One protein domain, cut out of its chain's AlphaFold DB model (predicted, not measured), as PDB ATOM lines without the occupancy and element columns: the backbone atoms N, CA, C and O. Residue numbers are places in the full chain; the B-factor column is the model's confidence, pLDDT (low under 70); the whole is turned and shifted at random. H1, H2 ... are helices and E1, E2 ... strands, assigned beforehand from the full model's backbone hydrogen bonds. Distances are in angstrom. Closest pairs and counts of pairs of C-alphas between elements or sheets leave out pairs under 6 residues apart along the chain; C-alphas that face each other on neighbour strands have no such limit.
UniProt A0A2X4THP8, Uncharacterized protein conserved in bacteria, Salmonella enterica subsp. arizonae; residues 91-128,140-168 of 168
ATOM      1  N   SER A  91     -29.195 -47.074  11.950       91.56
ATOM      2  CA  SER A  91     -29.478 -47.181  10.519       91.56
ATOM      3  C   SER A  91     -30.084 -45.890   9.979       91.56
ATOM      4  O   SER A  91     -30.988 -45.300  10.569       91.56
ATOM      5  N   PHE A  92     -29.577 -45.457   8.826       91.81
ATOM      6  CA  PHE A  92     -30.167 -44.390   8.029       91.81
ATOM      7  C   PHE A  92     -30.565 -44.990   6.687       91.81
ATOM      8  O   PHE A  92     -29.722 -45.515   5.961       91.81
ATOM      9  N   ALA A  93     -31.853 -44.926   6.367       89.00
ATOM     10  CA  ALA A  93     -32.417 -45.522   5.168       89.00
ATOM     11  C   ALA A  93     -33.219 -44.468   4.399       89.00
ATOM     12  O   ALA A  93     -34.159 -43.876   4.925       89.00
ATOM     13  N   GLY A  94     -32.847 -44.232   3.142       87.94
ATOM     14  CA  GLY A  94     -33.515 -43.278   2.263       87.94
ATOM     15  C   GLY A  94     -33.802 -43.918   0.914       87.94
ATOM     16  O   GLY A  94     -32.892 -44.420   0.265       87.94
ATOM     17  N   LYS A  95     -35.063 -43.879   0.465       87.31
ATOM     18  CA  LYS A  95     -35.463 -44.464  -0.829       87.31
ATOM     19  C   LYS A  95     -34.791 -43.777  -2.024       87.31
ATOM     20  O   LYS A  95     -34.509 -44.427  -3.020       87.31
ATOM     21  N   LYS A  96     -34.594 -42.455  -1.943       90.50
ATOM     22  CA  LYS A  96     -34.024 -41.645  -3.034       90.50
ATOM     23  C   LYS A  96     -32.555 -41.297  -2.800       90.50
ATOM     24  O   LYS A  96     -31.740 -41.473  -3.697       90.50
ATOM     25  N   ARG A  97     -32.238 -40.747  -1.624       93.12
ATOM     26  CA  ARG A  97     -30.910 -40.219  -1.299       93.12
ATOM     27  C   ARG A  97     -30.707 -40.112   0.210       93.12
ATOM     28  O   ARG A  97     -31.662 -39.799   0.923       93.12
ATOM     29  N   ILE A  98     -29.466 -40.278   0.660       95.56
ATOM     30  CA  ILE A  98     -28.981 -39.820   1.972       95.56
ATOM     31  C   ILE A  98     -27.809 -38.865   1.732       95.56
ATOM     32  O   ILE A  98     -26.904 -39.196   0.967       95.56
ATOM     33  N   THR A  99     -27.816 -37.698   2.377       96.31
ATOM     34  CA  THR A  99     -26.725 -36.717   2.292       96.31
ATOM     35  C   THR A  99     -26.268 -36.330   3.690       96.31
ATOM     36  O   THR A  99     -27.080 -35.912   4.513       96.31
ATOM     37  N   LEU A 100     -24.965 -36.417   3.934       96.12
ATOM     38  CA  LEU A 100     -24.296 -35.917   5.128       96.12
ATOM     39  C   LEU A 100     -23.386 -34.769   4.701       96.12
ATOM     40  O   LEU A 100     -22.582 -34.942   3.789       96.12
ATOM     41  N   VAL A 101     -23.517 -33.607   5.336       95.62
ATOM     42  CA  VAL A 101     -22.734 -32.406   5.009       95.62
ATOM     43  C   VAL A 101     -22.131 -31.843   6.287       95.62
ATOM     44  O   VAL A 101     -22.824 -31.733   7.298       95.62
ATOM     45  N   GLY A 102     -20.856 -31.463   6.240       94.12
ATOM     46  CA  GLY A 102     -20.166 -30.829   7.361       94.12
ATOM     47  C   GLY A 102     -18.936 -30.055   6.899       94.12
ATOM     48  O   GLY A 102     -18.118 -30.580   6.148       94.12
ATOM     49  N   GLY A 103     -18.815 -28.791   7.323       92.69
ATOM     50  CA  GLY A 103     -17.641 -27.952   7.036       92.69
ATOM     51  C   GLY A 103     -17.302 -27.810   5.544       92.69
ATOM     52  O   GLY A 103     -16.131 -27.735   5.196       92.69
ATOM     53  N   GLY A 104     -18.304 -27.858   4.656       92.00
ATOM     54  CA  GLY A 104     -18.118 -27.819   3.196       92.00
ATOM     55  C   GLY A 104     -17.768 -29.163   2.540       92.00
ATOM     56  O   GLY A 104     -17.764 -29.253   1.316       92.00
ATOM     57  N   SER A 105     -17.530 -30.218   3.322       96.81
ATOM     58  CA  SER A 105     -17.373 -31.591   2.822       96.81
ATOM     59  C   SER A 105     -18.700 -32.348   2.877       96.81
ATOM     60  O   SER A 105     -19.586 -32.004   3.668       96.81
ATOM     61  N   TYR A 106     -18.851 -33.392   2.059       96.88
ATOM     62  CA  TYR A 106     -20.081 -34.182   2.030       96.88
ATOM     63  C   TYR A 106     -19.868 -35.668   1.714       96.88
ATOM     64  O   TYR A 106     -18.872 -36.061   1.107       96.88
ATOM     65  N   LEU A 107     -20.863 -36.473   2.094       96.75
ATOM     66  CA  LEU A 107     -21.084 -37.852   1.661       96.75
ATOM     67  C   LEU A 107     -22.530 -37.983   1.173       96.75
ATOM     68  O   LEU A 107     -23.467 -37.595   1.871       96.75
ATOM     69  N   ARG A 108     -22.716 -38.540  -0.018       96.69
ATOM     70  CA  ARG A 108     -23.999 -38.705  -0.692       96.69
ATOM     71  C   ARG A 108     -24.165 -40.150  -1.159       96.69
ATOM     72  O   ARG A 108     -23.320 -40.682  -1.875       96.69
ATOM     73  N   LEU A 109     -25.269 -40.765  -0.750       94.81
ATOM     74  CA  LEU A 109     -25.680 -42.117  -1.126       94.81
ATOM     75  C   LEU A 109     -26.915 -42.017  -2.023       94.81
ATOM     76  O   LEU A 109     -27.925 -41.441  -1.612       94.81
ATOM     77  N   GLU A 110     -26.829 -42.561  -3.232       92.44
ATOM     78  CA  GLU A 110     -27.875 -42.553  -4.261       92.44
ATOM     79  C   GLU A 110     -28.008 -43.933  -4.915       92.44
ATOM     80  O   GLU A 110     -27.188 -44.829  -4.703       92.44
ATOM     81  N   ALA A 111     -29.047 -44.112  -5.736       88.75
ATOM     82  CA  ALA A 111     -29.253 -45.341  -6.491       88.75
ATOM     83  C   ALA A 111     -28.025 -45.662  -7.366       88.75
ATOM     84  O   ALA A 111     -27.733 -44.956  -8.328       88.75
ATOM     85  N   GLY A 112     -27.298 -46.724  -7.002       87.50
ATOM     86  CA  GLY A 112     -26.107 -47.190  -7.719       87.50
ATOM     87  C   GLY A 112     -24.864 -46.305  -7.576       87.50
ATOM     88  O   GLY A 112     -23.890 -46.537  -8.287       87.50
ATOM     89  N   LYS A 113     -24.867 -45.300  -6.687       91.88
ATOM     90  CA  LYS A 113     -23.763 -44.337  -6.575       91.88
ATOM     91  C   LYS A 113     -23.475 -43.939  -5.130       91.88
ATOM     92  O   LYS A 113     -24.367 -43.551  -4.379       91.88
ATOM     93  N   ILE A 114     -22.194 -43.968  -4.776       94.62
ATOM     94  CA  ILE A 114     -21.650 -43.386  -3.547       94.62
ATOM     95  C   ILE A 114     -20.710 -42.261  -3.968       94.62
ATOM     96  O   ILE A 114     -19.791 -42.483  -4.754       94.62
ATOM     97  N   GLU A 115     -20.945 -41.055  -3.466       95.44
ATOM     98  CA  GLU A 115     -20.144 -39.872  -3.776       95.44
ATOM     99  C   GLU A 115     -19.720 -39.186  -2.483       95.44
ATOM    100  O   GLU A 115     -20.550 -38.893  -1.628       95.44
ATOM    101  N   TYR A 116     -18.433 -38.908  -2.339       94.75
ATOM    102  CA  TYR A 116     -17.907 -38.080  -1.263       94.75
ATOM    103  C   TYR A 116     -16.998 -37.015  -1.865       94.75
ATOM    104  O   TYR A 116     -16.247 -37.294  -2.799       94.75
ATOM    105  N   GLY A 117     -17.079 -35.794  -1.344       95.12
ATOM    106  CA  GLY A 117     -16.342 -34.650  -1.873       95.12
ATOM    107  C   GLY A 117     -15.806 -33.753  -0.765       95.12
ATOM    108  O   GLY A 117     -16.458 -33.547   0.260       95.12
ATOM    109  N   THR A 118     -14.606 -33.225  -0.985       96.00
ATOM    110  CA  THR A 118     -13.948 -32.229  -0.134       96.00
ATOM    111  C   THR A 118     -13.034 -31.357  -0.998       96.00
ATOM    112  O   THR A 118     -12.537 -31.820  -2.022       96.00
ATOM    113  N   THR A 119     -12.837 -30.096  -0.618       93.88
ATOM    114  CA  THR A 119     -11.942 -29.154  -1.320       93.88
ATOM    115  C   THR A 119     -10.502 -29.206  -0.814       93.88
ATOM    116  O   THR A 119      -9.610 -28.650  -1.448       93.88
ATOM    117  N   ALA A 120     -10.277 -29.849   0.331       93.38
ATOM    118  CA  ALA A 120      -8.980 -29.953   0.980       93.38
ATOM    119  C   ALA A 120      -8.509 -31.417   0.972       93.38
ATOM    120  O   ALA A 120      -8.604 -32.121  -0.032       93.38
ATOM    121  N   THR A 121      -7.982 -31.894   2.093       92.94
ATOM    122  CA  THR A 121      -7.351 -33.210   2.180       92.94
ATOM    123  C   THR A 121      -8.358 -34.307   2.523       92.94
ATOM    124  O   THR A 121      -9.061 -34.231   3.529       92.94
ATOM    125  N   TYR A 122      -8.346 -35.393   1.748       92.75
ATOM    126  CA  TYR A 122      -8.983 -36.660   2.110       92.75
ATOM    127  C   TYR A 122      -7.953 -37.609   2.740       92.75
ATOM    128  O   TYR A 122      -6.991 -38.011   2.088       92.75
ATOM    129  N   ILE A 123      -8.150 -37.982   4.008       93.62
ATOM    130  CA  ILE A 123      -7.246 -38.882   4.738       93.62
ATOM    131  C   ILE A 123      -7.959 -40.200   5.040       93.62
ATOM    132  O   ILE A 123      -8.944 -40.228   5.777       93.62
ATOM    133  N   ARG A 124      -7.407 -41.314   4.548       93.62
ATOM    134  CA  ARG A 124      -7.895 -42.667   4.841       93.62
ATOM    135  C   ARG A 124      -6.840 -43.475   5.593       93.62
ATOM    136  O   ARG A 124      -5.868 -43.935   5.006       93.62
ATOM    137  N   LYS A 125      -7.044 -43.671   6.899       94.06
ATOM    138  CA  LYS A 125      -6.143 -44.446   7.770       94.06
ATOM    139  C   LYS A 125      -6.720 -45.840   8.014       94.06
ATOM    140  O   LYS A 125      -7.600 -45.996   8.852       94.06
ATOM    141  N   VAL A 126      -6.256 -46.845   7.266       94.25
ATOM    142  CA  VAL A 126      -6.751 -48.233   7.357       94.25
ATOM    143  C   VAL A 126      -5.616 -49.250   7.205       94.25
ATOM    144  O   VAL A 126      -4.672 -49.010   6.460       94.25
ATOM    145  N   LYS A 127      -5.728 -50.415   7.862       95.50
ATOM    146  CA  LYS A 127      -4.754 -51.519   7.729       95.50
ATOM    147  C   LYS A 127      -4.819 -52.206   6.358       95.50
ATOM    148  O   LYS A 127      -3.795 -52.626   5.835       95.50
ATOM    149  N   ARG A 128      -6.020 -52.357   5.786       93.81
ATOM    150  CA  ARG A 128      -6.238 -53.012   4.486       93.81
ATOM    151  C   ARG A 128      -7.416 -52.387   3.750       93.81
ATOM    152  O   ARG A 128      -8.389 -51.958   4.365       93.81
ATOM    153  N   LYS A 140     -35.565 -51.474   2.976       58.66
ATOM    154  CA  LYS A 140     -36.869 -51.822   3.538       58.66
ATOM    155  C   LYS A 140     -37.535 -50.511   3.934       58.66
ATOM    156  O   LYS A 140     -37.189 -49.908   4.946       58.66
ATOM    157  N   ALA A 141     -38.429 -50.016   3.085       53.75
ATOM    158  CA  ALA A 141     -39.214 -48.846   3.417       53.75
ATOM    159  C   ALA A 141     -39.990 -49.167   4.701       53.75
ATOM    160  O   ALA A 141     -40.838 -50.060   4.697       53.75
ATOM    161  N   VAL A 142     -39.722 -48.439   5.786       53.47
ATOM    162  CA  VAL A 142     -40.637 -48.368   6.930       53.47
ATOM    163  C   VAL A 142     -41.812 -47.501   6.477       53.47
ATOM    164  O   VAL A 142     -41.998 -46.364   6.895       53.47
ATOM    165  N   MET A 143     -42.556 -47.999   5.491       45.59
ATOM    166  CA  MET A 143     -43.861 -47.470   5.146       45.59
ATOM    167  C   MET A 143     -44.813 -48.029   6.193       45.59
ATOM    168  O   MET A 143     -45.421 -49.085   6.007       45.59
ATOM    169  N   GLY A 144     -44.972 -47.289   7.290       48.22
ATOM    170  CA  GLY A 144     -46.262 -47.236   7.959       48.22
ATOM    171  C   GLY A 144     -47.260 -46.716   6.929       48.22
ATOM    172  O   GLY A 144     -47.448 -45.515   6.793       48.22
ATOM    173  N   GLY A 145     -47.770 -47.604   6.074       49.59
ATOM    174  CA  GLY A 145     -48.771 -47.276   5.060       49.59
ATOM    175  C   GLY A 145     -49.885 -46.465   5.700       49.59
ATOM    176  O   GLY A 145     -50.301 -46.790   6.815       49.59
ATOM    177  N   GLY A 146     -50.243 -45.382   5.009       51.91
ATOM    178  CA  GLY A 146     -50.885 -44.211   5.589       51.91
ATOM    179  C   GLY A 146     -52.045 -44.561   6.507       51.91
ATOM    180  O   GLY A 146     -52.920 -45.348   6.151       51.91
ATOM    181  N   ILE A 147     -52.042 -43.965   7.695       59.66
ATOM    182  CA  ILE A 147     -53.201 -43.997   8.573       59.66
ATOM    183  C   ILE A 147     -54.194 -42.977   8.016       59.66
ATOM    184  O   ILE A 147     -53.845 -41.816   7.797       59.66
ATOM    185  N   CYS A 148     -55.425 -43.407   7.745       61.53
ATOM    186  CA  CYS A 148     -56.439 -42.503   7.229       61.53
ATOM    187  C   CYS A 148     -56.895 -41.529   8.334       61.53
ATOM    188  O   CYS A 148     -57.028 -41.924   9.493       61.53
ATOM    189  N   LEU A 149     -57.120 -40.249   8.006       61.03
ATOM    190  CA  LEU A 149     -57.497 -39.233   9.004       61.03
ATOM    191  C   LEU A 149     -58.817 -39.590   9.709       61.03
ATOM    192  O   LEU A 149     -58.947 -39.413  10.918       61.03
ATOM    193  N   SER A 150     -59.765 -40.173   8.969       59.28
ATOM    194  CA  SER A 150     -61.008 -40.714   9.526       59.28
ATOM    195  C   SER A 150     -60.770 -41.926  10.431       59.28
ATOM    196  O   SER A 150     -61.458 -42.060  11.434       59.28
ATOM    197  N   CYS A 151     -59.773 -42.767  10.146       65.81
ATOM    198  CA  CYS A 151     -59.382 -43.893  10.995       65.81
ATOM    199  C   CYS A 151     -58.838 -43.373  12.332       65.81
ATOM    200  O   CYS A 151     -59.231 -43.860  13.388       65.81
ATOM    201  N   LEU A 152     -57.980 -42.346  12.283       64.81
ATOM    202  CA  LEU A 152     -57.402 -41.715  13.469       64.81
ATOM    203  C   LEU A 152     -58.491 -41.067  14.338       64.81
ATOM    204  O   LEU A 152     -58.509 -41.272  15.547       64.81
ATOM    205  N   MET A 153     -59.427 -40.331  13.725       66.44
ATOM    206  CA  MET A 153     -60.551 -39.725  14.448       66.44
ATOM    207  C   MET A 153     -61.525 -40.766  15.002       66.44
ATOM    208  O   MET A 153     -61.997 -40.614  16.124       66.44
ATOM    209  N   LYS A 154     -61.804 -41.844  14.264       68.94
ATOM    210  CA  LYS A 154     -62.691 -42.915  14.734       68.94
ATOM    211  C   LYS A 154     -62.078 -43.678  15.907       68.94
ATOM    212  O   LYS A 154     -62.769 -43.902  16.892       68.94
ATOM    213  N   ALA A 155     -60.782 -43.979  15.845       64.56
ATOM    214  CA  ALA A 155     -60.052 -44.565  16.966       64.56
ATOM    215  C   ALA A 155     -60.031 -43.623  18.185       64.56
ATOM    216  O   ALA A 155     -60.282 -44.060  19.303       64.56
ATOM    217  N   ALA A 156     -59.837 -42.315  17.965       63.81
ATOM    218  CA  ALA A 156     -59.907 -41.296  19.017       63.81
ATOM    219  C   ALA A 156     -61.271 -41.265  19.722       63.81
ATOM    220  O   ALA A 156     -61.337 -41.154  20.944       63.81
ATOM    221  N   MET A 157     -62.354 -41.345  18.946       65.88
ATOM    222  CA  MET A 157     -63.723 -41.321  19.462       65.88
ATOM    223  C   MET A 157     -64.111 -42.625  20.163       65.88
ATOM    224  O   MET A 157     -64.886 -42.587  21.115       65.88
ATOM    225  N   ASN A 158     -63.568 -43.757  19.713       68.38
ATOM    226  CA  ASN A 158     -63.873 -45.078  20.257       68.38
ATOM    227  C   ASN A 158     -62.943 -45.504  21.406       68.38
ATOM    228  O   ASN A 158     -63.203 -46.518  22.047       68.38
ATOM    229  N   GLY A 159     -61.876 -44.747  21.687       57.47
ATOM    230  CA  GLY A 159     -60.875 -45.119  22.690       57.47
ATOM    231  C   GLY A 159     -59.953 -46.260  22.245       57.47
ATOM    232  O   GLY A 159     -59.317 -46.895  23.087       57.47
ATOM    233  N   ASP A 160     -59.866 -46.520  20.937       57.03
ATOM    234  CA  ASP A 160     -59.031 -47.585  20.388       57.03
ATOM    235  C   ASP A 160     -57.553 -47.174  20.439       57.03
ATOM    236  O   ASP A 160     -57.149 -46.121  19.939       57.03
ATOM    237  N   THR A 161     -56.714 -48.030  21.024       44.38
ATOM    238  CA  THR A 161     -55.260 -47.812  21.141       44.38
ATOM    239  C   THR A 161     -54.495 -48.131  19.853       44.38
ATOM    240  O   THR A 161     -53.299 -47.857  19.760       44.38
ATOM    241  N   PHE A 162     -55.172 -48.684  18.844       45.69
ATOM    242  CA  PHE A 162     -54.612 -49.019  17.541       45.69
ATOM    243  C   PHE A 162     -55.511 -48.485  16.427       45.69
ATOM    244  O   PHE A 162     -56.722 -48.681  16.419       45.69
ATOM    245  N   VAL A 163     -54.906 -47.819  15.444       51.81
ATOM    246  CA  VAL A 163     -55.638 -47.336  14.274       51.81
ATOM    247  C   VAL A 163     -55.543 -48.383  13.176       51.81
ATOM    248  O   VAL A 163     -54.500 -48.540  12.540       51.81
ATOM    249  N   VAL A 164     -56.630 -49.128  12.972       52.72
ATOM    250  CA  VAL A 164     -56.736 -50.108  11.884       52.72
ATOM    251  C   VAL A 164     -56.692 -49.358  10.553       52.72
ATOM    252  O   VAL A 164     -57.403 -48.368  10.363       52.72
ATOM    253  N   ARG A 165     -55.833 -49.806   9.629       54.47
ATOM    254  CA  ARG A 165     -55.824 -49.294   8.253       54.47
ATOM    255  C   ARG A 165     -57.211 -49.493   7.648       54.47
ATOM    256  O   ARG A 165     -57.710 -50.612   7.638       54.47
ATOM    257  N   GLY A 166     -57.798 -48.423   7.118       46.69
ATOM    258  CA  GLY A 166     -58.972 -48.546   6.266       46.69
ATOM    259  C   GLY A 166     -58.584 -49.307   5.002       46.69
ATOM    260  O   GLY A 166     -57.729 -48.839   4.248       46.69
ATOM    261  N   GLU A 167     -59.175 -50.481   4.796       39.94
ATOM    262  CA  GLU A 167     -59.262 -51.067   3.462       39.94
ATOM    263  C   GLU A 167     -60.044 -50.079   2.590       39.94
ATOM    264  O   GLU A 167     -61.081 -49.555   3.004       39.94
ATOM    265  N   SER A 168     -59.457 -49.729   1.445       35.84
ATOM    266  CA  SER A 168     -60.142 -48.964   0.399       35.84
ATOM    267  C   SER A 168     -61.110 -49.878  -0.332       35.84
ATOM    268  O   SER A 168     -60.693 -51.027  -0.599       35.84
TER     269      SER A 168
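Overview. This is residues 91 to 128 and 140 to 168 of the 168 residues of the protein "Uncharacterized protein conserved in bacteria" of Salmonella enterica subsp. arizonae (UniProt A0A2X4THP8). A small sheet, the hairpin strands E1, E2 and E3 side by side, makes a flat slab toward one end of a long rod; the short helix H1, with loops before and after it, makes the other end. Residues 123 to 128 stick out. The 67 printed residues, under half in named elements, run E1 E2 E3 H1, mixed class, antiparallel order E1 E2 E3; the whole is extended, radius of gyration of the C-alphas 21.4 A, spans 60 by 24 by 23 A.

Arrangement. Start at E1, residues 97 to 102, hairpin neighbour of E2, residues 105 to 110, at 174 degrees; find N 100 and O 107 2.8 A apart. E3, residues 113 to 117, completes the meander, each strand antiparallel to the one before; N 108 and O 115 are 2.7 A apart. H1, residues 149 to 158, is not on the sheet, with 0 pairs of C-alphas within 10 A; its O i to N i+4 pairs are each within hydrogen-bond range.

Along the chain. Find C-alpha 97 at (-30.910, -40.219, -1.299); E1 spans 16.7 A, E2 16.8 A, E3 13.1 A. H1 runs 14.2 A to C-alpha 158 at (-63.873, -45.078, 20.257).

Size, cuts and confidence. C-alphas 127 and 157, the farthest apart, are 61.0 A apart. Residues 129 to 139 are not printed, in the link from E3 to H1; C-alphas 128 and 140 are 30.7 A apart. Look for pLDDT under 70 at residues 140 to 168.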